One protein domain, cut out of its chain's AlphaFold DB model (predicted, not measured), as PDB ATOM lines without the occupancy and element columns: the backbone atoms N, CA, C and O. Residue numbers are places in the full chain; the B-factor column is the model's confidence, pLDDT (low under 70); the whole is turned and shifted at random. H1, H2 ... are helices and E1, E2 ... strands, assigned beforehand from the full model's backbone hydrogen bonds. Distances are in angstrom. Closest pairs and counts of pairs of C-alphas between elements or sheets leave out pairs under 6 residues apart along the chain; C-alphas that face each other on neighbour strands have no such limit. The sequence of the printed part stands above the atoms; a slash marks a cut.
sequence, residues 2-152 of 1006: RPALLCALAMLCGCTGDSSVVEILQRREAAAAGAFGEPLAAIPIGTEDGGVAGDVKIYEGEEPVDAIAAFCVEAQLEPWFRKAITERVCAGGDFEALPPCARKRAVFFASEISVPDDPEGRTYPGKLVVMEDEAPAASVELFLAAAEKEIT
ATOM      1  N   ARG A   2     -21.549  47.487 -40.904       34.03
ATOM      2  CA  ARG A   2     -22.668  47.488 -41.879       34.03
ATOM      3  C   ARG A   2     -24.114  47.420 -41.310       34.03
ATOM      4  O   ARG A   2     -24.970  48.042 -41.925       34.03
ATOM      5  N   PRO A   3     -24.415  46.801 -40.145       34.44
ATOM      6  CA  PRO A   3     -25.795  46.770 -39.620       34.44
ATOM      7  C   PRO A   3     -26.293  48.127 -39.093       34.44
ATOM      8  O   PRO A   3     -27.464  48.465 -39.221       34.44
ATOM      9  N   ALA A   4     -25.390  48.947 -38.541       29.03
ATOM     10  CA  ALA A   4     -25.739  50.242 -37.954       29.03
ATOM     11  C   ALA A   4     -26.071  51.316 -39.011       29.03
ATOM     12  O   ALA A   4     -26.862  52.214 -38.738       29.03
ATOM     13  N   LEU A   5     -25.508  51.203 -40.222       31.00
ATOM     14  CA  LEU A   5     -25.769  52.135 -41.326       31.00
ATOM     15  C   LEU A   5     -27.152  51.894 -41.970       31.00
ATOM     16  O   LEU A   5     -27.820  52.846 -42.358       31.00
ATOM     17  N   LEU A   6     -27.608  50.635 -42.012       35.84
ATOM     18  CA  LEU A   6     -28.956  50.255 -42.464       35.84
ATOM     19  C   LEU A   6     -30.042  50.701 -41.472       35.84
ATOM     20  O   LEU A   6     -31.066  51.237 -41.888       35.84
ATOM     21  N   CYS A   7     -29.785  50.587 -40.164       29.41
ATOM     22  CA  CYS A   7     -30.683  51.120 -39.132       29.41
ATOM     23  C   CYS A   7     -30.781  52.657 -39.158       29.41
ATOM     24  O   CYS A   7     -31.859  53.203 -38.934       29.41
ATOM     25  N   ALA A   8     -29.679  53.360 -39.444       30.70
ATOM     26  CA  ALA A   8     -29.663  54.824 -39.499       30.70
ATOM     27  C   ALA A   8     -30.413  55.389 -40.720       30.70
ATOM     28  O   ALA A   8     -31.055  56.430 -40.609       30.70
ATOM     29  N   LEU A   9     -30.391  54.685 -41.860       37.66
ATOM     30  CA  LEU A   9     -31.198  55.032 -43.035       37.66
ATOM     31  C   LEU A   9     -32.690  54.725 -42.829       37.66
ATOM     32  O   LEU A   9     -33.530  55.502 -43.274       37.66
ATOM     33  N   ALA A  10     -33.031  53.662 -42.094       38.09
ATOM     34  CA  ALA A  10     -34.420  53.324 -41.777       38.09
ATOM     35  C   ALA A  10     -35.070  54.292 -40.766       38.09
ATOM     36  O   ALA A  10     -36.254  54.587 -40.880       38.09
ATOM     37  N   MET A  11     -34.311  54.839 -39.805       32.44
ATOM     38  CA  MET A  11     -34.846  55.793 -38.816       32.44
ATOM     39  C   MET A  11     -35.096  57.207 -39.369       32.44
ATOM     40  O   MET A  11     -35.815  57.979 -38.736       32.44
ATOM     41  N   LEU A  12     -34.530  57.561 -40.527       37.19
ATOM     42  CA  LEU A  12     -34.763  58.860 -41.176       37.19
ATOM     43  C   LEU A  12     -36.028  58.881 -42.056       37.19
ATOM     44  O   LEU A  12     -36.491  59.960 -42.423       37.19
ATOM     45  N   CYS A  13     -36.636  57.723 -42.334       38.62
ATOM     46  CA  CYS A  13     -37.934  57.607 -43.000       38.62
ATOM     47  C   CYS A  13     -39.031  57.384 -41.949       38.62
ATOM     48  O   CYS A  13     -39.192  56.288 -41.420       38.62
ATOM     49  N   GLY A  14     -39.799  58.423 -41.619       32.81
ATOM     50  CA  GLY A  14     -40.952  58.302 -40.724       32.81
ATOM     51  C   GLY A  14     -42.075  57.460 -41.344       32.81
ATOM     52  O   GLY A  14     -42.971  58.007 -41.982       32.81
ATOM     53  N   CYS A  15     -42.052  56.139 -41.153       35.59
ATOM     54  CA  CYS A  15     -43.092  55.234 -41.648       35.59
ATOM     55  C   CYS A  15     -44.356  55.321 -40.779       35.59
ATOM     56  O   CYS A  15     -44.384  54.861 -39.637       35.59
ATOM     57  N   THR A  16     -45.432  55.885 -41.331       37.34
ATOM     58  CA  THR A  16     -46.781  55.782 -40.763       37.34
ATOM     59  C   THR A  16     -47.684  55.005 -41.728       37.34
ATOM     60  O   THR A  16     -47.991  55.467 -42.824       37.34
ATOM     61  N   GLY A  17     -48.119  53.811 -41.313       43.97
ATOM     62  CA  GLY A  17     -49.470  53.325 -41.614       43.97
ATOM     63  C   GLY A  17     -49.734  52.313 -42.737       43.97
ATOM     64  O   GLY A  17     -50.902  51.989 -42.880       43.97
ATOM     65  N   ASP A  18     -48.760  51.766 -43.473       53.44
ATOM     66  CA  ASP A  18     -49.032  50.707 -44.472       53.44
ATOM     67  C   ASP A  18     -47.938  49.621 -44.426       53.44
ATOM     68  O   ASP A  18     -46.894  49.750 -45.060       53.44
ATOM     69  N   SER A  19     -48.156  48.560 -43.642       69.81
ATOM     70  CA  SER A  19     -47.149  47.519 -43.386       69.81
ATOM     71  C   SER A  19     -46.870  46.689 -44.648       69.81
ATOM     72  O   SER A  19     -47.683  45.857 -45.031       69.81
ATOM     73  N   SER A  20     -45.727  46.900 -45.303       88.12
ATOM     74  CA  SER A  20     -45.252  46.016 -46.379       88.12
ATOM     75  C   SER A  20     -44.608  44.739 -45.821       88.12
ATOM     76  O   SER A  20     -44.227  44.702 -44.652       88.12
ATOM     77  N   VAL A  21     -44.427  43.698 -46.641       88.44
ATOM     78  CA  VAL A  21     -43.725  42.458 -46.247       88.44
ATOM     79  C   VAL A  21     -42.348  42.772 -45.662       88.44
ATOM     80  O   VAL A  21     -42.006  42.250 -44.606       88.44
ATOM     81  N   VAL A  22     -41.583  43.668 -46.294       87.56
ATOM     82  CA  VAL A  22     -40.267  44.094 -45.789       87.56
ATOM     83  C   VAL A  22     -40.376  44.751 -44.414       87.56
ATOM     84  O   VAL A  22     -39.576  44.441 -43.532       87.56
ATOM     85  N   GLU A  23     -41.371  45.613 -44.196       87.94
ATOM     86  CA  GLU A  23     -41.584  46.212 -42.876       87.94
ATOM     87  C   GLU A  23     -41.963  45.163 -41.828       87.94
ATOM     88  O   GLU A  23     -41.488  45.241 -40.700       87.94
ATOM     89  N   ILE A  24     -42.788  44.171 -42.180       87.75
ATOM     90  CA  ILE A  24     -43.158  43.082 -41.265       87.75
ATOM     91  C   ILE A  24     -41.922  42.259 -40.894       87.75
ATOM     92  O   ILE A  24     -41.711  41.996 -39.713       87.75
ATOM     93  N   LEU A  25     -41.073  41.908 -41.864       87.94
ATOM     94  CA  LEU A  25     -39.823  41.181 -41.615       87.94
ATOM     95  C   LEU A  25     -38.890  41.972 -40.684       87.94
ATOM     96  O   LEU A  25     -38.436  41.448 -39.668       87.94
ATOM     97  N   GLN A  26     -38.676  43.261 -40.965       87.00
ATOM     98  CA  GLN A  26     -37.859  44.139 -40.117       87.00
ATOM     99  C   GLN A  26     -38.439  44.281 -38.705       87.00
ATOM    100  O   GLN A  26     -37.711  44.250 -37.710       87.00
ATOM    101  N   ARG A  27     -39.766  44.408 -38.593       85.44
ATOM    102  CA  ARG A  27     -40.455  44.462 -37.302       85.44
ATOM    103  C   ARG A  27     -40.330  43.150 -36.542       85.44
ATOM    104  O   ARG A  27     -40.159  43.209 -35.333       85.44
ATOM    105  N   ARG A  28     -40.384  41.990 -37.202       86.69
ATOM    106  CA  ARG A  28     -40.224  40.670 -36.568       86.69
ATOM    107  C   ARG A  28     -38.797  40.425 -36.088       86.69
ATOM    108  O   ARG A  28     -38.620  39.928 -34.977       86.69
ATOM    109  N   GLU A  29     -37.792  40.860 -36.847       83.44
ATOM    110  CA  GLU A  29     -36.399  40.882 -36.377       83.44
ATOM    111  C   GLU A  29     -36.250  41.750 -35.118       83.44
ATOM    112  O   GLU A  29     -35.635  41.327 -34.138       83.44
ATOM    113  N   ALA A  30     -36.881  42.929 -35.090       78.56
ATOM    114  CA  ALA A  30     -36.920  43.774 -33.896       78.56
ATOM    115  C   ALA A  30     -37.766  43.160 -32.758       78.56
ATOM    116  O   ALA A  30     -37.434  43.308 -31.583       78.56
ATOM    117  N   ALA A  31     -38.840  42.435 -33.082       74.44
ATOM    118  CA  ALA A  31     -39.729  41.772 -32.128       74.44
ATOM    119  C   ALA A  31     -39.039  40.623 -31.394       74.44
ATOM    120  O   ALA A  31     -39.319  40.406 -30.215       74.44
ATOM    121  N   ALA A  32     -38.102  39.932 -32.052       73.94
ATOM    122  CA  ALA A  32     -37.237  38.948 -31.407       73.94
ATOM    123  C   ALA A  32     -36.432  39.553 -30.234       73.94
ATOM    124  O   ALA A  32     -35.994  38.817 -29.352       73.94
ATOM    125  N   ALA A  33     -36.310  40.887 -30.161       73.19
ATOM    126  CA  ALA A  33     -35.740  41.616 -29.028       73.19
ATOM    127  C   ALA A  33     -36.756  41.991 -27.916       73.19
ATOM    128  O   ALA A  33     -36.395  42.713 -26.988       73.19
ATOM    129  N   GLY A  34     -38.001  41.490 -27.963       70.75
ATOM    130  CA  GLY A  34     -38.972  41.545 -26.857       70.75
ATOM    131  C   GLY A  34     -39.998  42.687 -26.886       70.75
ATOM    132  O   GLY A  34     -40.510  43.054 -25.832       70.75
ATOM    133  N   ALA A  35     -40.302  43.265 -28.053       70.38
ATOM    134  CA  ALA A  35     -41.063  44.521 -28.157       70.38
ATOM    135  C   ALA A  35     -42.516  44.419 -28.682       70.38
ATOM    136  O   ALA A  35     -43.139  45.458 -28.897       70.38
ATOM    137  N   PHE A  36     -43.079  43.225 -28.904       72.94
ATOM    138  CA  PHE A  36     -44.416  43.080 -29.512       72.94
ATOM    139  C   PHE A  36     -45.515  42.648 -28.532       72.94
ATOM    140  O   PHE A  36     -45.269  41.877 -27.605       72.94
ATOM    141  N   GLY A  37     -46.739  43.138 -28.777       81.38
ATOM    142  CA  GLY A  37     -47.967  42.638 -28.148       81.38
ATOM    143  C   GLY A  37     -48.333  41.227 -28.623       81.38
ATOM    144  O   GLY A  37     -47.686  40.676 -29.514       81.38
ATOM    145  N   GLU A  38     -49.360  40.619 -28.027       87.88
ATOM    146  CA  GLU A  38     -49.837  39.296 -28.449       87.88
ATOM    147  C   GLU A  38     -50.416  39.347 -29.881       87.88
ATOM    148  O   GLU A  38     -51.088  40.321 -30.231       87.88
ATOM    149  N   PRO A  39     -50.149  38.339 -30.737       91.62
ATOM    150  CA  PRO A  39     -50.734  38.290 -32.075       91.62
ATOM    151  C   PRO A  39     -52.257  38.103 -31.989       91.62
ATOM    152  O   PRO A  39     -52.740  37.343 -31.151       91.62
ATOM    153  N   LEU A  40     -53.010  38.740 -32.893       91.88
ATOM    154  CA  LEU A  40     -54.462  38.546 -33.017       91.88
ATOM    155  C   LEU A  40     -54.807  37.100 -33.382       91.88
ATOM    156  O   LEU A  40     -55.804  36.553 -32.918       91.88
ATOM    157  N   ALA A  41     -53.973  36.487 -34.221       92.75
ATOM    158  CA  ALA A  41     -54.065  35.080 -34.563       92.75
ATOM    159  C   ALA A  41     -52.671  34.486 -34.775       92.75
ATOM    160  O   ALA A  41     -51.781  35.132 -35.334       92.75
ATOM    161  N   ALA A  42     -52.511  33.231 -34.365       93.38
ATOM    162  CA  ALA A  42     -51.387  32.378 -34.720       93.38
ATOM    163  C   ALA A  42     -51.957  31.155 -35.445       93.38
ATOM    164  O   ALA A  42     -52.671  30.352 -34.845       93.38
ATOM    165  N   ILE A  43     -51.711  31.062 -36.751       93.50
ATOM    166  CA  ILE A  43     -52.262  30.003 -37.598       93.50
ATOM    167  C   ILE A  43     -51.175  28.955 -37.844       93.50
ATOM    168  O   ILE A  43     -50.228  29.266 -38.569       93.50
ATOM    169  N   PRO A  44     -51.297  27.728 -37.312       93.06
ATOM    170  CA  PRO A  44     -50.322  26.681 -37.575       93.06
ATOM    171  C   PRO A  44     -50.407  26.234 -39.033       93.06
ATOM    172  O   PRO A  44     -51.475  25.875 -39.536       93.06
ATOM    173  N   ILE A  45     -49.266  26.236 -39.713       92.94
ATOM    174  CA  ILE A  45     -49.130  25.802 -41.098       92.94
ATOM    175  C   ILE A  45     -48.444  24.441 -41.117       92.94
ATOM    176  O   ILE A  45     -47.287  24.308 -40.720       92.94
ATOM    177  N   GLY A  46     -49.172  23.418 -41.567       87.75
ATOM    178  CA  GLY A  46     -48.634  22.073 -41.769       87.75
ATOM    179  C   GLY A  46     -48.000  21.906 -43.152       87.75
ATOM    180  O   GLY A  46     -48.493  22.473 -44.126       87.75
ATOM    181  N   THR A  47     -46.934  21.117 -43.245       81.00
ATOM    182  CA  THR A  47     -46.409  20.580 -44.506       81.00
ATOM    183  C   THR A  47     -47.186  19.321 -44.902       81.00
ATOM    184  O   THR A  47     -47.854  18.702 -44.070       81.00
ATOM    185  N   GLU A  48     -47.109  18.917 -46.173       79.75
ATOM    186  CA  GLU A  48     -47.787  17.704 -46.669       79.75
ATOM    187  C   GLU A  48     -47.329  16.426 -45.943       79.75
ATOM    188  O   GLU A  48     -48.121  15.503 -45.759       79.75
ATOM    189  N   ASP A  49     -46.097  16.417 -45.426       82.88
ATOM    190  CA  ASP A  49     -45.526  15.315 -44.641       82.88
ATOM    191  C   ASP A  49     -46.049  15.249 -43.191       82.88
ATOM    192  O   ASP A  49     -45.585  14.440 -42.385       82.88
ATOM    193  N   GLY A  50     -46.992  16.122 -42.820       84.38
ATOM    194  CA  GLY A  50     -47.512  16.238 -41.456       84.38
ATOM    195  C   GLY A  50     -46.573  16.963 -40.484       84.38
ATOM    196  O   GLY A  50     -46.847  16.994 -39.283       84.38
ATOM    197  N   GLY A  51     -45.481  17.553 -40.981       85.88
ATOM    198  CA  GLY A  51     -44.640  18.474 -40.217       85.88
ATOM    199  C   GLY A  51     -45.338  19.820 -40.011       85.88
ATOM    200  O   GLY A  51     -46.264  20.164 -40.736       85.88
ATOM    201  N   VAL A  52     -44.906  20.604 -39.025       85.44
ATOM    202  CA  VAL A  52     -45.383  21.983 -38.828       85.44
ATOM    203  C   VAL A  52     -44.307  22.918 -39.369       85.44
ATOM    204  O   VAL A  52     -43.203  22.949 -38.831       85.44
ATOM    205  N   ALA A  53     -44.611  23.656 -40.438       90.31
ATOM    206  CA  ALA A  53     -43.722  24.670 -41.010       90.31
ATOM    207  C   ALA A  53     -43.545  25.871 -40.061       90.31
ATOM    208  O   ALA A  53     -42.513  26.534 -40.076       90.31
ATOM    209  N   GLY A  54     -44.548  26.134 -39.220       93.94
ATOM    210  CA  GLY A  54     -44.556  27.188 -38.207       93.94
ATOM    211  C   GLY A  54     -45.938  27.821 -38.070       93.94
ATOM    212  O   GLY A  54     -46.888  27.382 -38.718       93.94
ATOM    213  N   ASP A  55     -46.040  28.869 -37.253       94.56
ATOM    214  CA  ASP A  55     -47.283  29.624 -37.075       94.56
ATOM    215  C   ASP A  55     -47.218  30.961 -37.825       94.56
ATOM    216  O   ASP A  55     -46.326  31.779 -37.581       94.56
ATOM    217  N   VAL A  56     -48.206  31.236 -38.680       94.75
ATOM    218  CA  VAL A  56     -48.416  32.576 -39.240       94.75
ATOM    219  C   VAL A  56     -49.009  33.452 -38.141       94.75
ATOM    220  O   VAL A  56     -50.176  33.299 -37.776       94.75
ATOM    221  N   LYS A  57     -48.198  34.369 -37.610       94.19
ATOM    222  CA  LYS A  57     -48.616  35.358 -36.610       94.19
ATOM    223  C   LYS A  57     -49.091  36.629 -37.305       94.19
ATOM    224  O   LYS A  57     -48.325  37.227 -38.058       94.19
ATOM    225  N   ILE A  58     -50.334  37.023 -37.042       93.75
ATOM    226  CA  ILE A  58     -50.955  38.241 -37.577       93.75
ATOM    227  C   ILE A  58     -51.200  39.191 -36.408       93.75
ATOM    228  O   ILE A  58     -51.887  38.818 -35.453       93.75
ATOM    229  N   TYR A  59     -50.633  40.393 -36.462       92.69
ATOM    230  CA  TYR A  59     -50.783  41.408 -35.414       92.69
ATOM    231  C   TYR A  59     -51.887  42.424 -35.733       92.69
ATOM    232  O   TYR A  59     -52.379  42.520 -36.858       92.69
ATOM    233  N   GLU A  60     -52.300  43.196 -34.727       90.88
ATOM    234  CA  GLU A  60     -53.293  44.255 -34.907       90.88
ATOM    235  C   GLU A  60     -52.790  45.321 -35.890       90.88
ATOM    236  O   GLU A  60     -51.696  45.863 -35.740       90.88
ATOM    237  N   GLY A  61     -53.593  45.602 -36.922       89.81
ATOM    238  CA  GLY A  61     -53.244  46.535 -37.997       89.81
ATOM    239  C   GLY A  61     -52.398  45.940 -39.130       89.81
ATOM    240  O   GLY A  61     -52.096  46.658 -40.083       89.81
ATOM    241  N   GLU A  62     -52.026  44.657 -39.071       92.19
ATOM    242  CA  GLU A  62     -51.423  43.963 -40.211       92.19
ATOM    243  C   GLU A  62     -52.496  43.425 -41.159       92.19
ATOM    244  O   GLU A  62     -53.489  42.827 -40.742       92.19
ATOM    245  N   GLU A  63     -52.273  43.603 -42.459       94.25
ATOM    246  CA  GLU A  63     -53.084  42.947 -43.477       94.25
ATOM    247  C   GLU A  63     -52.702  41.454 -43.516       94.25
ATOM    248  O   GLU A  63     -51.520  41.139 -43.711       94.25
ATOM    249  N   PRO A  64     -53.661  40.513 -43.387       94.75
ATOM    250  CA  PRO A  64     -53.348  39.083 -43.313       94.75
ATOM    251  C   PRO A  64     -52.484  38.584 -44.476       94.75
ATOM    252  O   PRO A  64     -51.613  37.740 -44.283       94.75
ATOM    253  N   VAL A  65     -52.680  39.136 -45.676       95.38
ATOM    254  CA  VAL A  65     -51.928  38.739 -46.874       95.38
ATOM    255  C   VAL A  65     -50.438  39.070 -46.767       95.38
ATOM    256  O   VAL A  65     -49.615  38.268 -47.201       95.38
ATOM    257  N   ASP A  66     -50.059  40.193 -46.149       95.19
ATOM    258  CA  ASP A  66     -48.636  40.517 -45.967       95.19
ATOM    259  C   ASP A  66     -47.997  39.671 -44.879       95.19
ATOM    260  O   ASP A  66     -46.859  39.238 -45.034       95.19
ATOM    261  N   ALA A  67     -48.728  39.399 -43.794       94.69
ATOM    262  CA  ALA A  67     -48.252  38.548 -42.711       94.69
ATOM    263  C   ALA A  67     -48.007  37.104 -43.190       94.69
ATOM    264  O   ALA A  67     -47.016  36.479 -42.794       94.69
ATOM    265  N   ILE A  68     -48.873  36.599 -44.079       95.00
ATOM    266  CA  ILE A  68     -48.706  35.314 -44.774       95.00
ATOM    267  C   ILE A  68     -47.498  35.363 -45.712       95.00
ATOM    268  O   ILE A  68     -46.688  34.433 -45.719       95.00
ATOM    269  N   ALA A  69     -47.341  36.440 -46.486       93.56
ATOM    270  CA  ALA A  69     -46.209  36.577 -47.393       93.56
ATOM    271  C   ALA A  69     -44.869  36.652 -46.649       93.56
ATOM    272  O   ALA A  69     -43.945  35.926 -47.017       93.56
ATOM    273  N   ALA A  70     -44.793  37.432 -45.567       93.31
ATOM    274  CA  ALA A  70     -43.634  37.516 -44.682       93.31
ATOM    275  C   ALA A  70     -43.286  36.151 -44.076       93.31
ATOM    276  O   ALA A  70     -42.140  35.723 -44.168       93.31
ATOM    277  N   PHE A  71     -44.280  35.421 -43.560       94.75
ATOM    278  CA  PHE A  71     -44.077  34.057 -43.064       94.75
ATOM    279  C   PHE A  71     -43.504  33.127 -44.142       94.75
ATOM    280  O   PHE A  71     -42.566  32.385 -43.878       94.75
ATOM    281  N   CYS A  72     -44.026  33.177 -45.371       93.19
ATOM    282  CA  CYS A  72     -43.514  32.333 -46.451       93.19
ATOM    283  C   CYS A  72     -42.072  32.686 -46.842       93.19
ATOM    284  O   CYS A  72     -41.323  31.788 -47.210       93.19
ATOM    285  N   VAL A  73     -41.676  33.964 -46.768       90.31
ATOM    286  CA  VAL A  73     -40.275  34.375 -46.978       90.31
ATOM    287  C   VAL A  73     -39.382  33.833 -45.855       90.31
ATOM    288  O   VAL A  73     -38.346  33.242 -46.148       90.31
ATOM    289  N   GLU A  74     -39.793  33.976 -44.591       91.88
ATOM    290  CA  GLU A  74     -39.049  33.470 -43.421       91.88
ATOM    291  C   GLU A  74     -38.883  31.946 -43.456       91.88
ATOM    292  O   GLU A  74     -37.801  31.429 -43.187       91.88
ATOM    293  N   ALA A  75     -39.947  31.231 -43.819       92.06
ATOM    294  CA  ALA A  75     -39.980  29.775 -43.875       92.06
ATOM    295  C   ALA A  75     -39.445  29.192 -45.199       92.06
ATOM    296  O   ALA A  75     -39.490  27.977 -45.374       92.06
ATOM    297  N   GLN A  76     -38.955  30.031 -46.125       90.88
ATOM    298  CA  GLN A  76     -38.462  29.622 -47.451       90.88
ATOM    299  C   GLN A  76     -39.470  28.756 -48.233       90.88
ATOM    300  O   GLN A  76     -39.110  27.780 -48.885       90.88
ATOM    301  N   LEU A  77     -40.755  29.105 -48.142       89.50
ATOM    302  CA  LEU A  77     -41.835  28.378 -48.804       89.50
ATOM    303  C   LEU A  77     -42.027  28.873 -50.238       89.50
ATOM    304  O   LEU A  77     -41.981  30.074 -50.514       89.50
ATOM    305  N   GLU A  78     -42.314  27.932 -51.135       85.44
ATOM    306  CA  GLU A  78     -42.568  28.205 -52.548       85.44
ATOM    307  C   GLU A  78     -43.764  29.165 -52.761       85.44
ATOM    308  O   GLU A  78     -44.767  29.080 -52.038       85.44
ATOM    309  N   PRO A  79     -43.737  30.039 -53.790       83.00
ATOM    310  CA  PRO A  79     -44.781  31.047 -54.018       83.00
ATOM    311  C   PRO A  79     -46.204  30.483 -54.152       83.00
ATOM    312  O   PRO A  79     -47.174  31.103 -53.713       83.00
ATOM    313  N   TRP A  80     -46.357  29.284 -54.726       85.81
ATOM    314  CA  TRP A  80     -47.673  28.652 -54.882       85.81
ATOM    315  C   TRP A  80     -48.317  28.305 -53.531       85.81
ATOM    316  O   TRP A  80     -49.540  28.391 -53.391       85.81
ATOM    317  N   PHE A  81     -47.505  27.966 -52.525       90.00
ATOM    318  CA  PHE A  81     -47.970  27.597 -51.191       90.00
ATOM    319  C   PHE A  81     -48.589  28.802 -50.484       90.00
ATOM    320  O   PHE A  81     -49.659  28.721 -49.882       90.00
ATOM    321  N   ARG A  82     -47.971  29.969 -50.664       89.62
ATOM    322  CA  ARG A  82     -48.479  31.240 -50.155       89.62
ATOM    323  C   ARG A  82     -49.868  31.569 -50.690       89.62
ATOM    324  O   ARG A  82     -50.741  31.940 -49.911       89.62
ATOM    325  N   LYS A  83     -50.104  31.389 -51.994       90.62
ATOM    326  CA  LYS A  83     -51.427  31.606 -52.598       90.62
ATOM    327  C   LYS A  83     -52.489  30.711 -51.955       90.62
ATOM    328  O   LYS A  83     -53.581  31.192 -51.660       90.62
ATOM    329  N   ALA A  84     -52.156  29.448 -51.688       91.00
ATOM    330  CA  ALA A  84     -53.060  28.517 -51.020       91.00
ATOM    331  C   ALA A  84     -53.389  28.958 -49.579       91.00
ATOM    332  O   ALA A  84     -54.556  28.929 -49.183       91.00
ATOM    333  N   ILE A  85     -52.393  29.427 -48.814       92.25
ATOM    334  CA  ILE A  85     -52.618  29.971 -47.464       92.25
ATOM    335  C   ILE A  85     -53.491  31.228 -47.540       92.25
ATOM    336  O   ILE A  85     -54.490  31.313 -46.830       92.25
ATOM    337  N   THR A  86     -53.168  32.174 -48.421       93.19
ATOM    338  CA  THR A  86     -53.933  33.415 -48.606       93.19
ATOM    339  C   THR A  86     -55.384  33.132 -48.976       93.19
ATOM    340  O   THR A  86     -56.285  33.688 -48.357       93.19
ATOM    341  N   GLU A  87     -55.647  32.240 -49.933       92.19
ATOM    342  CA  GLU A  87     -57.017  31.870 -50.310       92.19
ATOM    343  C   GLU A  87     -57.783  31.260 -49.131       92.19
ATOM    344  O   GLU A  87     -58.943  31.611 -48.914       92.19
ATOM    345  N   ARG A  88     -57.134  30.412 -48.326       91.06
ATOM    346  CA  ARG A  88     -57.753  29.805 -47.145       91.06
ATOM    347  C   ARG A  88     -58.043  30.823 -46.041       91.06
ATOM    348  O   ARG A  88     -59.152  30.837 -45.512       91.06
ATOM    349  N   VAL A  89     -57.068  31.663 -45.690       92.00
ATOM    350  CA  VAL A  89     -57.199  32.657 -44.613       92.00
ATOM    351  C   VAL A  89     -58.195  33.748 -45.010       92.00
ATOM    352  O   VAL A  89     -59.090  34.078 -44.236       92.00
ATOM    353  N   CYS A  90     -58.117  34.248 -46.245       92.06
ATOM    354  CA  CYS A  90     -58.984  35.322 -46.725       92.06
ATOM    355  C   CYS A  90     -60.412  34.873 -47.076       92.06
ATOM    356  O   CYS A  90     -61.293  35.724 -47.189       92.06
ATOM    357  N   ALA A  91     -60.676  33.571 -47.247       90.00
ATOM    358  CA  ALA A  91     -62.028  33.054 -47.475       90.00
ATOM    359  C   ALA A  91     -62.905  33.019 -46.206       90.00
ATOM    360  O   ALA A  91     -64.099  32.744 -46.312       90.00
ATOM    361  N   GLY A  92     -62.346  33.314 -45.022       78.19
ATOM    362  CA  GLY A  92     -63.112  33.521 -43.786       78.19
ATOM    363  C   GLY A  92     -63.725  32.258 -43.172       78.19
ATOM    364  O   GLY A  92     -64.684  32.367 -42.416       78.19
ATOM    365  N   GLY A  93     -63.213  31.068 -43.506       69.00
ATOM    366  CA  GLY A  93     -63.828  29.796 -43.101       69.00
ATOM    367  C   GLY A  93     -63.664  29.436 -41.622       69.00
ATOM    368  O   GLY A  93     -64.613  28.946 -41.022       69.00
ATOM    369  N   ASP A  94     -62.493  29.712 -41.034       76.19
ATOM    370  CA  ASP A  94     -62.115  29.173 -39.713       76.19
ATOM    371  C   ASP A  94     -61.575  30.238 -38.727       76.19
ATOM    372  O   ASP A  94     -61.255  29.920 -37.583       76.19
ATOM    373  N   PHE A  95     -61.461  31.507 -39.143       83.25
ATOM    374  CA  PHE A  95     -60.780  32.563 -38.378       83.25
ATOM    375  C   PHE A  95     -61.684  33.778 -38.123       83.25
ATOM    376  O   PHE A  95     -61.426  34.865 -38.631       83.25
ATOM    377  N   GLU A  96     -62.736  33.612 -37.312       80.62
ATOM    378  CA  GLU A  96     -63.686  34.696 -36.978       80.62
ATOM    379  C   GLU A  96     -63.022  35.934 -36.342       80.62
ATOM    380  O   GLU A  96     -63.573  37.031 -36.401       80.62
ATOM    381  N   ALA A  97     -61.834  35.771 -35.749       84.12
ATOM    382  CA  ALA A  97     -61.074  36.853 -35.128       84.12
ATOM    383  C   ALA A  97     -60.244  37.691 -36.121       84.12
ATOM    384  O   ALA A  97     -59.743  38.749 -35.739       84.12
ATOM    385  N   LEU A  98     -60.073  37.243 -37.371       87.50
ATOM    386  CA  LEU A  98     -59.282  37.970 -38.362       87.50
ATOM    387  C   LEU A  98     -60.144  38.936 -39.179       87.50
ATOM    388  O   LEU A  98     -61.232  38.565 -39.629       87.50
ATOM    389  N   PRO A  99     -59.662  40.168 -39.432       86.81
ATOM    390  CA  PRO A  99     -60.320  41.049 -40.381       86.81
ATOM    391  C   PRO A  99     -60.301  40.412 -41.783       86.81
ATOM    392  O   PRO A  99     -59.325  39.747 -42.146       86.81
ATOM    393  N   PRO A 100     -61.357  40.605 -42.595       90.19
ATOM    394  CA  PRO A 100     -61.342  40.153 -43.979       90.19
ATOM    395  C   PRO A 100     -60.194  40.841 -44.715       90.19
ATOM    396  O   PRO A 100     -59.996  42.045 -44.560       90.19
ATOM    397  N   CYS A 101     -59.467  40.089 -45.541       93.56
ATOM    398  CA  CYS A 101     -58.391  40.655 -46.344       93.56
ATOM    399  C   CYS A 101     -58.943  41.775 -47.240       93.56
ATOM    400  O   CYS A 101     -59.817  41.544 -48.084       93.56
ATOM    401  N   ALA A 102     -58.425  42.988 -47.068       93.81
ATOM    402  CA  ALA A 102     -58.689  44.130 -47.927       93.81
ATOM    403  C   ALA A 102     -58.130  43.920 -49.344       93.81
ATOM    404  O   ALA A 102     -58.620  44.526 -50.302       93.81
ATOM    405  N   ARG A 103     -57.127  43.046 -49.508       93.12
ATOM    406  CA  ARG A 103     -56.533  42.712 -50.811       93.12
ATOM    407  C   ARG A 103     -56.208  41.234 -50.981       93.12
ATOM    408  O   ARG A 103     -56.245  40.451 -50.050       93.12
ATOM    409  N   LYS A 104     -55.934  40.852 -52.235       92.38
ATOM    410  CA  LYS A 104     -55.616  39.468 -52.642       92.38
ATOM    411  C   LYS A 104     -54.123  39.195 -52.829       92.38
ATOM    412  O   LYS A 104     -53.749  38.048 -53.021       92.38
ATOM    413  N   ARG A 105     -53.307  40.249 -52.867       92.94
ATOM    414  CA  ARG A 105     -51.864  40.209 -53.140       92.94
ATOM    415  C   ARG A 105     -51.148  40.955 -52.032       92.94
ATOM    416  O   ARG A 105     -51.660  41.999 -51.605       92.94
ATOM    417  N   ALA A 106     -50.006  40.443 -51.591       93.31
ATOM    418  CA  ALA A 106     -49.162  41.122 -50.620       93.31
ATOM    419  C   ALA A 106     -48.534  42.393 -51.228       93.31
ATOM    420  O   ALA A 106     -48.337  42.486 -52.440       93.31
ATOM    421  N   VAL A 107     -48.228  43.382 -50.393       94.56
ATOM    422  CA  VAL A 107     -47.440  44.562 -50.746       94.56
ATOM    423  C   VAL A 107     -46.054  44.239 -50.241       94.56
ATOM    424  O   VAL A 107     -45.801  44.276 -49.041       94.56
ATOM    425  N   PHE A 108     -45.162  43.862 -51.147       91.06
ATOM    426  CA  PHE A 108     -43.816  43.454 -50.772       91.06
ATOM    427  C   PHE A 108     -43.009  44.622 -50.225       91.06
ATOM    428  O   PHE A 108     -42.347  44.509 -49.197       91.06
ATOM    429  N   PHE A 109     -43.121  45.756 -50.909       93.06
ATOM    430  CA  PHE A 109     -42.439  46.987 -50.564       93.06
ATOM    431  C   PHE A 109     -43.375  48.167 -50.806       93.06
ATOM    432  O   PHE A 109     -44.023  48.247 -51.847       93.06
ATOM    433  N   ALA A 110     -43.439  49.078 -49.844       93.62
ATOM    434  CA  ALA A 110     -44.099  50.362 -49.993       93.62
ATOM    435  C   ALA A 110     -43.228  51.419 -49.326       93.62
ATOM    436  O   ALA A 110     -42.943  51.309 -48.139       93.62
ATOM    437  N   SER A 111     -42.796  52.427 -50.079       92.69
ATOM    438  CA  SER A 111     -42.011  53.522 -49.513       92.69
ATOM    439  C   SER A 111     -42.293  54.845 -50.214       92.69
ATOM    440  O   SER A 111     -42.561  54.891 -51.420       92.69
ATOM    441  N   GLU A 112     -42.245  55.928 -49.444       93.38
ATOM    442  CA  GLU A 112     -42.172  57.282 -49.982       93.38
ATOM    443  C   GLU A 112     -40.727  57.564 -50.384       93.38
ATOM    444  O   GLU A 112     -39.805  57.460 -49.577       93.38
ATOM    445  N   ILE A 113     -40.515  57.916 -51.649       93.00
ATOM    446  CA  ILE A 113     -39.167  58.143 -52.160       93.00
ATOM    447  C   ILE A 113     -38.778  59.596 -51.894       93.00
ATOM    448  O   ILE A 113     -39.356  60.512 -52.484       93.00
ATOM    449  N   SER A 114     -37.791  59.810 -51.028       90.44
ATOM    450  CA  SER A 114     -37.191  61.124 -50.788       90.44
ATOM    451  C   SER A 114     -36.460  61.636 -52.029       90.44
ATOM    452  O   SER A 114     -35.811  60.866 -52.743       90.44
ATOM    453  N   VAL A 115     -36.525  62.943 -52.271       84.56
ATOM    454  CA  VAL A 115     -35.715  63.600 -53.299       84.56
ATOM    455  C   VAL A 115     -34.244  63.550 -52.862       84.56
ATOM    456  O   VAL A 115     -33.937  63.992 -51.751       84.56
ATOM    457  N   PRO A 116     -33.330  63.004 -53.687       80.88
ATOM    458  CA  PRO A 116     -31.906  62.995 -53.372       80.88
ATOM    459  C   PRO A 116     -31.391  64.410 -53.097       80.88
ATOM    460  O   PRO A 116     -31.757  65.345 -53.807       80.88
ATOM    461  N   ASP A 117     -30.553  64.550 -52.070       81.19
ATOM    462  CA  ASP A 117     -29.896  65.803 -51.672       81.19
ATOM    463  C   ASP A 117     -30.834  66.959 -51.289       81.19
ATOM    464  O   ASP A 117     -30.399  68.110 -51.207       81.19
ATOM    465  N   ASP A 118     -32.112  66.679 -51.014       81.25
ATOM    466  CA  ASP A 118     -33.040  67.707 -50.568       81.25
ATOM    467  C   ASP A 118     -32.984  67.895 -49.039       81.25
ATOM    468  O   ASP A 118     -33.482  67.045 -48.296       81.25
ATOM    469  N   PRO A 119     -32.427  69.012 -48.530       77.50
ATOM    470  CA  PRO A 119     -32.291  69.239 -47.090       77.50
ATOM    471  C   PRO A 119     -33.640  69.422 -46.385       77.50
ATOM    472  O   PRO A 119     -33.717  69.306 -45.165       77.50
ATOM    473  N   GLU A 120     -34.697  69.723 -47.143       85.81
ATOM    474  CA  GLU A 120     -36.063  69.853 -46.636       85.81
ATOM    475  C   GLU A 120     -36.771  68.495 -46.498       85.81
ATOM    476  O   GLU A 120     -37.881  68.443 -45.970       85.81
ATOM    477  N   GLY A 121     -36.145  67.400 -46.951       87.81
ATOM    478  CA  GLY A 121     -36.711  66.057 -46.870       87.81
ATOM    479  C   GLY A 121     -37.980  65.884 -47.705       87.81
ATOM    480  O   GLY A 121     -38.849  65.092 -47.337       87.81
ATOM    481  N   ARG A 122     -38.137  66.632 -48.807       87.94
ATOM    482  CA  ARG A 122     -39.309  66.485 -49.676       87.94
ATOM    483  C   ARG A 122     -39.285  65.108 -50.329       87.94
ATOM    484  O   ARG A 122     -38.236  64.574 -50.689       87.94
ATOM    485  N   THR A 123     -40.469  64.546 -50.513       91.44
ATOM    486  CA  THR A 123     -40.677  63.271 -51.196       91.44
ATOM    487  C   THR A 123     -41.253  63.510 -52.587       91.44
ATOM    488  O   THR A 123     -41.962  64.490 -52.843       91.44
ATOM    489  N   TYR A 124     -40.930  62.619 -53.522       90.06
ATOM    490  CA  TYR A 124     -41.622  62.577 -54.803       90.06
ATOM    491  C   TYR A 124     -43.108  62.266 -54.571       90.06
ATOM    492  O   TYR A 124     -43.442  61.475 -53.688       90.06
ATOM    493  N   PRO A 125     -44.027  62.861 -55.351       89.75
ATOM    494  CA  PRO A 125     -45.450  62.631 -55.155       89.75
ATOM    495  C   PRO A 125     -45.819  61.170 -55.456       89.75
ATOM    496  O   PRO A 125     -45.674  60.710 -56.588       89.75
ATOM    497  N   GLY A 126     -46.356  60.478 -54.448       90.88
ATOM    498  CA  GLY A 126     -46.790  59.079 -54.521       90.88
ATOM    499  C   GLY A 126     -45.952  58.145 -53.641       90.88
ATOM    500  O   GLY A 126     -44.914  58.529 -53.117       90.88
ATOM    501  N   LYS A 127     -46.412  56.899 -53.488       93.25
ATOM    502  CA  LYS A 127     -45.655  55.814 -52.845       93.25
ATOM    503  C   LYS A 127     -45.212  54.823 -53.918       93.25
ATOM    504  O   LYS A 127     -46.017  54.466 -54.782       93.25
ATOM    505  N   LEU A 128     -43.960  54.374 -53.872       94.81
ATOM    506  CA  LEU A 128     -43.504  53.245 -54.679       94.81
ATOM    507  C   LEU A 128     -44.032  51.972 -54.028       94.81
ATOM    508  O   LEU A 128     -43.546  51.590 -52.968       94.81
ATOM    509  N   VAL A 129     -45.038  51.353 -54.646       94.69
ATOM    510  CA  VAL A 129     -45.672  50.122 -54.162       94.69
ATOM    511  C   VAL A 129     -45.303  48.982 -55.099       94.69
ATOM    512  O   VAL A 129     -45.632  49.025 -56.282       94.69
ATOM    513  N   VAL A 130     -44.631  47.969 -54.564       93.56
ATOM    514  CA  VAL A 130     -44.283  46.732 -55.266       93.56
ATOM    515  C   VAL A 130     -45.189  45.643 -54.730       93.56
ATOM    516  O   VAL A 130     -45.073  45.231 -53.573       93.56
ATOM    517  N   MET A 131     -46.128  45.209 -55.561       92.94
ATOM    518  CA  MET A 131     -47.031  44.123 -55.213       92.94
ATOM    519  C   MET A 131     -46.339  42.778 -55.427       92.94
ATOM    520  O   MET A 131     -45.491  42.608 -56.298       92.94
ATOM    521  N   GLU A 132     -46.776  41.786 -54.673       84.00
ATOM    522  CA  GLU A 132     -46.464  40.385 -54.905       84.00
ATOM    523  C   GLU A 132     -46.813  39.955 -56.336       84.00
ATOM    524  O   GLU A 132     -47.897  40.280 -56.822       84.00
ATOM    525  N   ASP A 133     -45.907  39.243 -57.006       83.19
ATOM    526  CA  ASP A 133     -45.965  38.846 -58.426       83.19
ATOM    527  C   ASP A 133     -45.843  39.995 -59.443       83.19
ATOM    528  O   ASP A 133     -45.972  39.780 -60.649       83.19
ATOM    529  N   GLU A 134     -45.617  41.234 -58.996       87.12
ATOM    530  CA  GLU A 134     -45.292  42.332 -59.904       87.12
ATOM    531  C   GLU A 134     -43.785  42.411 -60.116       87.12
ATOM    532  O   GLU A 134     -43.014  42.437 -59.159       87.12
ATOM    533  N   ALA A 135     -43.355  42.487 -61.378       86.00
ATOM    534  CA  ALA A 135     -41.958  42.756 -61.679       86.00
ATOM    535  C   ALA A 135     -41.574  44.123 -61.077       86.00
ATOM    536  O   ALA A 135     -42.216  45.121 -61.422       86.00
ATOM    537  N   PRO A 136     -40.511  44.220 -60.258       89.88
ATOM    538  CA  PRO A 136     -40.086  45.483 -59.652       89.88
ATOM    539  C   PRO A 136     -39.913  46.631 -60.654       89.88
ATOM    540  O   PRO A 136     -40.247  47.777 -60.357       89.88
ATOM    541  N   ALA A 137     -39.474  46.319 -61.877       87.06
ATOM    542  CA  ALA A 137     -39.399  47.274 -62.980       87.06
ATOM    543  C   ALA A 137     -40.752  47.899 -63.331       87.06
ATOM    544  O   ALA A 137     -40.816  49.108 -63.532       87.06
ATOM    545  N   ALA A 138     -41.832  47.115 -63.372       87.50
ATOM    546  CA  ALA A 138     -43.167  47.628 -63.662       87.50
ATOM    547  C   ALA A 138     -43.653  48.578 -62.556       87.50
ATOM    548  O   ALA A 138     -44.132  49.669 -62.864       87.50
ATOM    549  N   SER A 139     -43.443  48.221 -61.287       91.81
ATOM    550  CA  SER A 139     -43.800  49.073 -60.147       91.81
ATOM    551  C   SER A 139     -43.021  50.392 -60.136       91.81
ATOM    552  O   SER A 139     -43.607  51.452 -59.909       91.81
ATOM    553  N   VAL A 140     -41.717  50.357 -60.446       92.31
ATOM    554  CA  VAL A 140     -40.893  51.571 -60.579       92.31
ATOM    555  C   VAL A 140     -41.377  52.444 -61.739       92.31
ATOM    556  O   VAL A 140     -41.506  53.653 -61.565       92.31
ATOM    557  N   GLU A 141     -41.717  51.869 -62.897       89.75
ATOM    558  CA  GLU A 141     -42.270  52.639 -64.023       89.75
ATOM    559  C   GLU A 141     -43.623  53.277 -63.687       89.75
ATOM    560  O   GLU A 141     -43.852  54.443 -64.011       89.75
ATOM    561  N   LEU A 142     -44.516  52.542 -63.017       91.62
ATOM    562  CA  LEU A 142     -45.809  53.069 -62.578       91.62
ATOM    563  C   LEU A 142     -45.633  54.228 -61.594       91.62
ATOM    564  O   LEU A 142     -46.316  55.246 -61.722       91.62
ATOM    565  N   PHE A 143     -44.695  54.096 -60.656       94.81
ATOM    566  CA  PHE A 143     -44.339  55.162 -59.727       94.81
ATOM    567  C   PHE A 143     -43.788  56.392 -60.459       94.81
ATOM    568  O   PHE A 143     -44.293  57.495 -60.254       94.81
ATOM    569  N   LEU A 144     -42.814  56.217 -61.358       92.56
ATOM    570  CA  LEU A 144     -42.218  57.321 -62.116       92.56
ATOM    571  C   LEU A 144     -43.254  58.037 -62.994       92.56
ATOM    572  O   LEU A 144     -43.297  59.267 -63.006       92.56
ATOM    573  N   ALA A 145     -44.139  57.292 -63.661       90.75
ATOM    574  CA  ALA A 145     -45.212  57.860 -64.474       90.75
ATOM    575  C   ALA A 145     -46.243  58.630 -63.625       90.75
ATOM    576  O   ALA A 145     -46.725  59.694 -64.030       90.75
ATOM    577  N   ALA A 146     -46.588  58.117 -62.438       91.69
ATOM    578  CA  ALA A 146     -47.473  58.806 -61.501       91.69
ATOM    579  C   ALA A 146     -46.828  60.090 -60.955       91.69
ATOM    580  O   ALA A 146     -47.476  61.144 -60.944       91.69
ATOM    581  N   ALA A 147     -45.549  60.018 -60.582       90.75
ATOM    582  CA  ALA A 147     -44.783  61.151 -60.094       90.75
ATOM    583  C   ALA A 147     -44.671  62.242 -61.169       90.75
ATOM    584  O   ALA A 147     -44.996  63.400 -60.910       90.75
ATOM    585  N   GLU A 148     -44.315  61.881 -62.408       90.31
ATOM    586  CA  GLU A 148     -44.220  62.816 -63.535       90.31
ATOM    587  C   GLU A 148     -45.563  63.500 -63.832       90.31
ATOM    588  O   GLU A 148     -45.613  64.706 -64.103       90.31
ATOM    589  N   LYS A 149     -46.676  62.765 -63.733       91.94
ATOM    590  CA  LYS A 149     -48.020  63.317 -63.933       91.94
ATOM    591  C   LYS A 149     -48.377  64.368 -62.879       91.94
ATOM    592  O   LYS A 149     -48.890  65.431 -63.242       91.94
ATOM    593  N   GLU A 150     -48.120  64.105 -61.598       89.69
ATOM    594  CA  GLU A 150     -48.380  65.082 -60.529       89.69
ATOM    595  C   GLU A 150     -47.408  66.267 -60.586       89.69
ATOM    596  O   GLU A 150     -47.834  67.413 -60.442       89.69
ATOM    597  N   ILE A 151     -46.137  66.032 -60.915       87.00
ATOM    598  CA  ILE A 151     -45.153  67.091 -61.172       87.00
ATOM    599  C   ILE A 151     -45.626  68.001 -62.310       87.00
ATOM    600  O   ILE A 151     -45.639  69.223 -62.168       87.00
ATOM    601  N   THR A 152     -46.089  67.428 -63.423       87.56
ATOM    602  CA  THR A 152     -46.600  68.185 -64.577       87.56
ATOM    603  C   THR A 152     -47.844  68.988 -64.203       87.56
ATOM    604  O   THR A 152     -47.974  70.157 -64.565       87.56
TER     605      THR A 152
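Overview. This is residues 2 to 152 of the 1006 residues of an uncharacterized protein of Aureococcus anophagefferens (UniProt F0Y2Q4). Two lobes meet end to end: in one, the long helix H5 packs along strand E4 of the hairpin E3 and E4; in the other, the helical hairpin H3 and H4 packs through H3 on strand E2 of the hairpin E1 and E2. H2 packs with its first residues on H3 and E3, where the lobes meet, while its last residues, 29 to 31, stick out with residues 32 to 34, and residues 2 to 9 of H1 also stick out. The printed part has 151 residues, with five named helices and four named strands in the order H1, H2, E1, E2, H3, H4, E3, E4, H5; the class is mixed, helices and strands, and both two-stranded sheets are antiparallel. It is only just compact, close to loose, with a radius of gyration of the C-alphas of 17.3 A, and elongated, spanning 54 by 33 by 27 A.

Arrangement. E3, residues 107 to 114, and E4, residues 123 to 131, form a hairpin, antiparallel at 166 degrees; N 111 and O 128 are 3.1 A apart and N 130 and O 109 are 2.8 A apart, within hydrogen-bond range. E4 bends by 62 degrees at residue 126. The closest C-alphas of E4 and H5, residues 136 to 152, are those of Pro 125 and Ala 147, 5.2 A apart. H5 and E3 are apart. The closest C-alphas of E3 and H2, residues 21 to 31, are those of Phe 108 and Val 21, 4.6 A apart. H2 touches H3, residues 64 to 74, with the C-alphas of Val 21 and Ala 70 closest at 5.2 A; their lines are only just about perpendicular, at 70.3 degrees. H3 and H4, residues 79 to 90, form a helical hairpin: they touch, closest at the C-alphas of Val 65 and Thr 86, 5.9 A, at a shallow tilt of 31 degrees, opposite ways. The closest C-alphas of H3 and E2, residues 52 to 58, are those of Ala 67 and Ile 58, 5.8 A apart. E1, residues 41 to 46, forms an antiparallel hairpin with E2, at 158 degrees; N 43 and O 56 are 2.9 A apart, within hydrogen-bond range. H1, residues 2 to 11, touches no helix. Every O i to N i+4 pair is within hydrogen-bond range in H2, H3, H4 and H5; in H1, 5 of 6 are.

Along the chain. H1 begins at C-alpha 2 (-22.668, 47.488, -41.879) and is 15.1 A long; H2 measures 14.7 A, E1 15.8 A, E2 17.2 A, H3 15.4 A and H4 16.5 A. E3, 19.5 A, begins at C-alpha 107 (-47.440, 44.562, -50.746), and E4 measures 20.6 A. H5, 24.1 A, ends at C-alpha 152 (-46.600, 68.185, -64.577).

Size, cuts and confidence. The two C-alphas farthest apart, those of Gly 50 and Thr 152, are 56.9 A apart. The printed part has no cut. The link H4 to E3, residues 91 to 106, is long. Mean pLDDT of the printed part is 82.6; residues 2 to 19 and residue 93 are under 70.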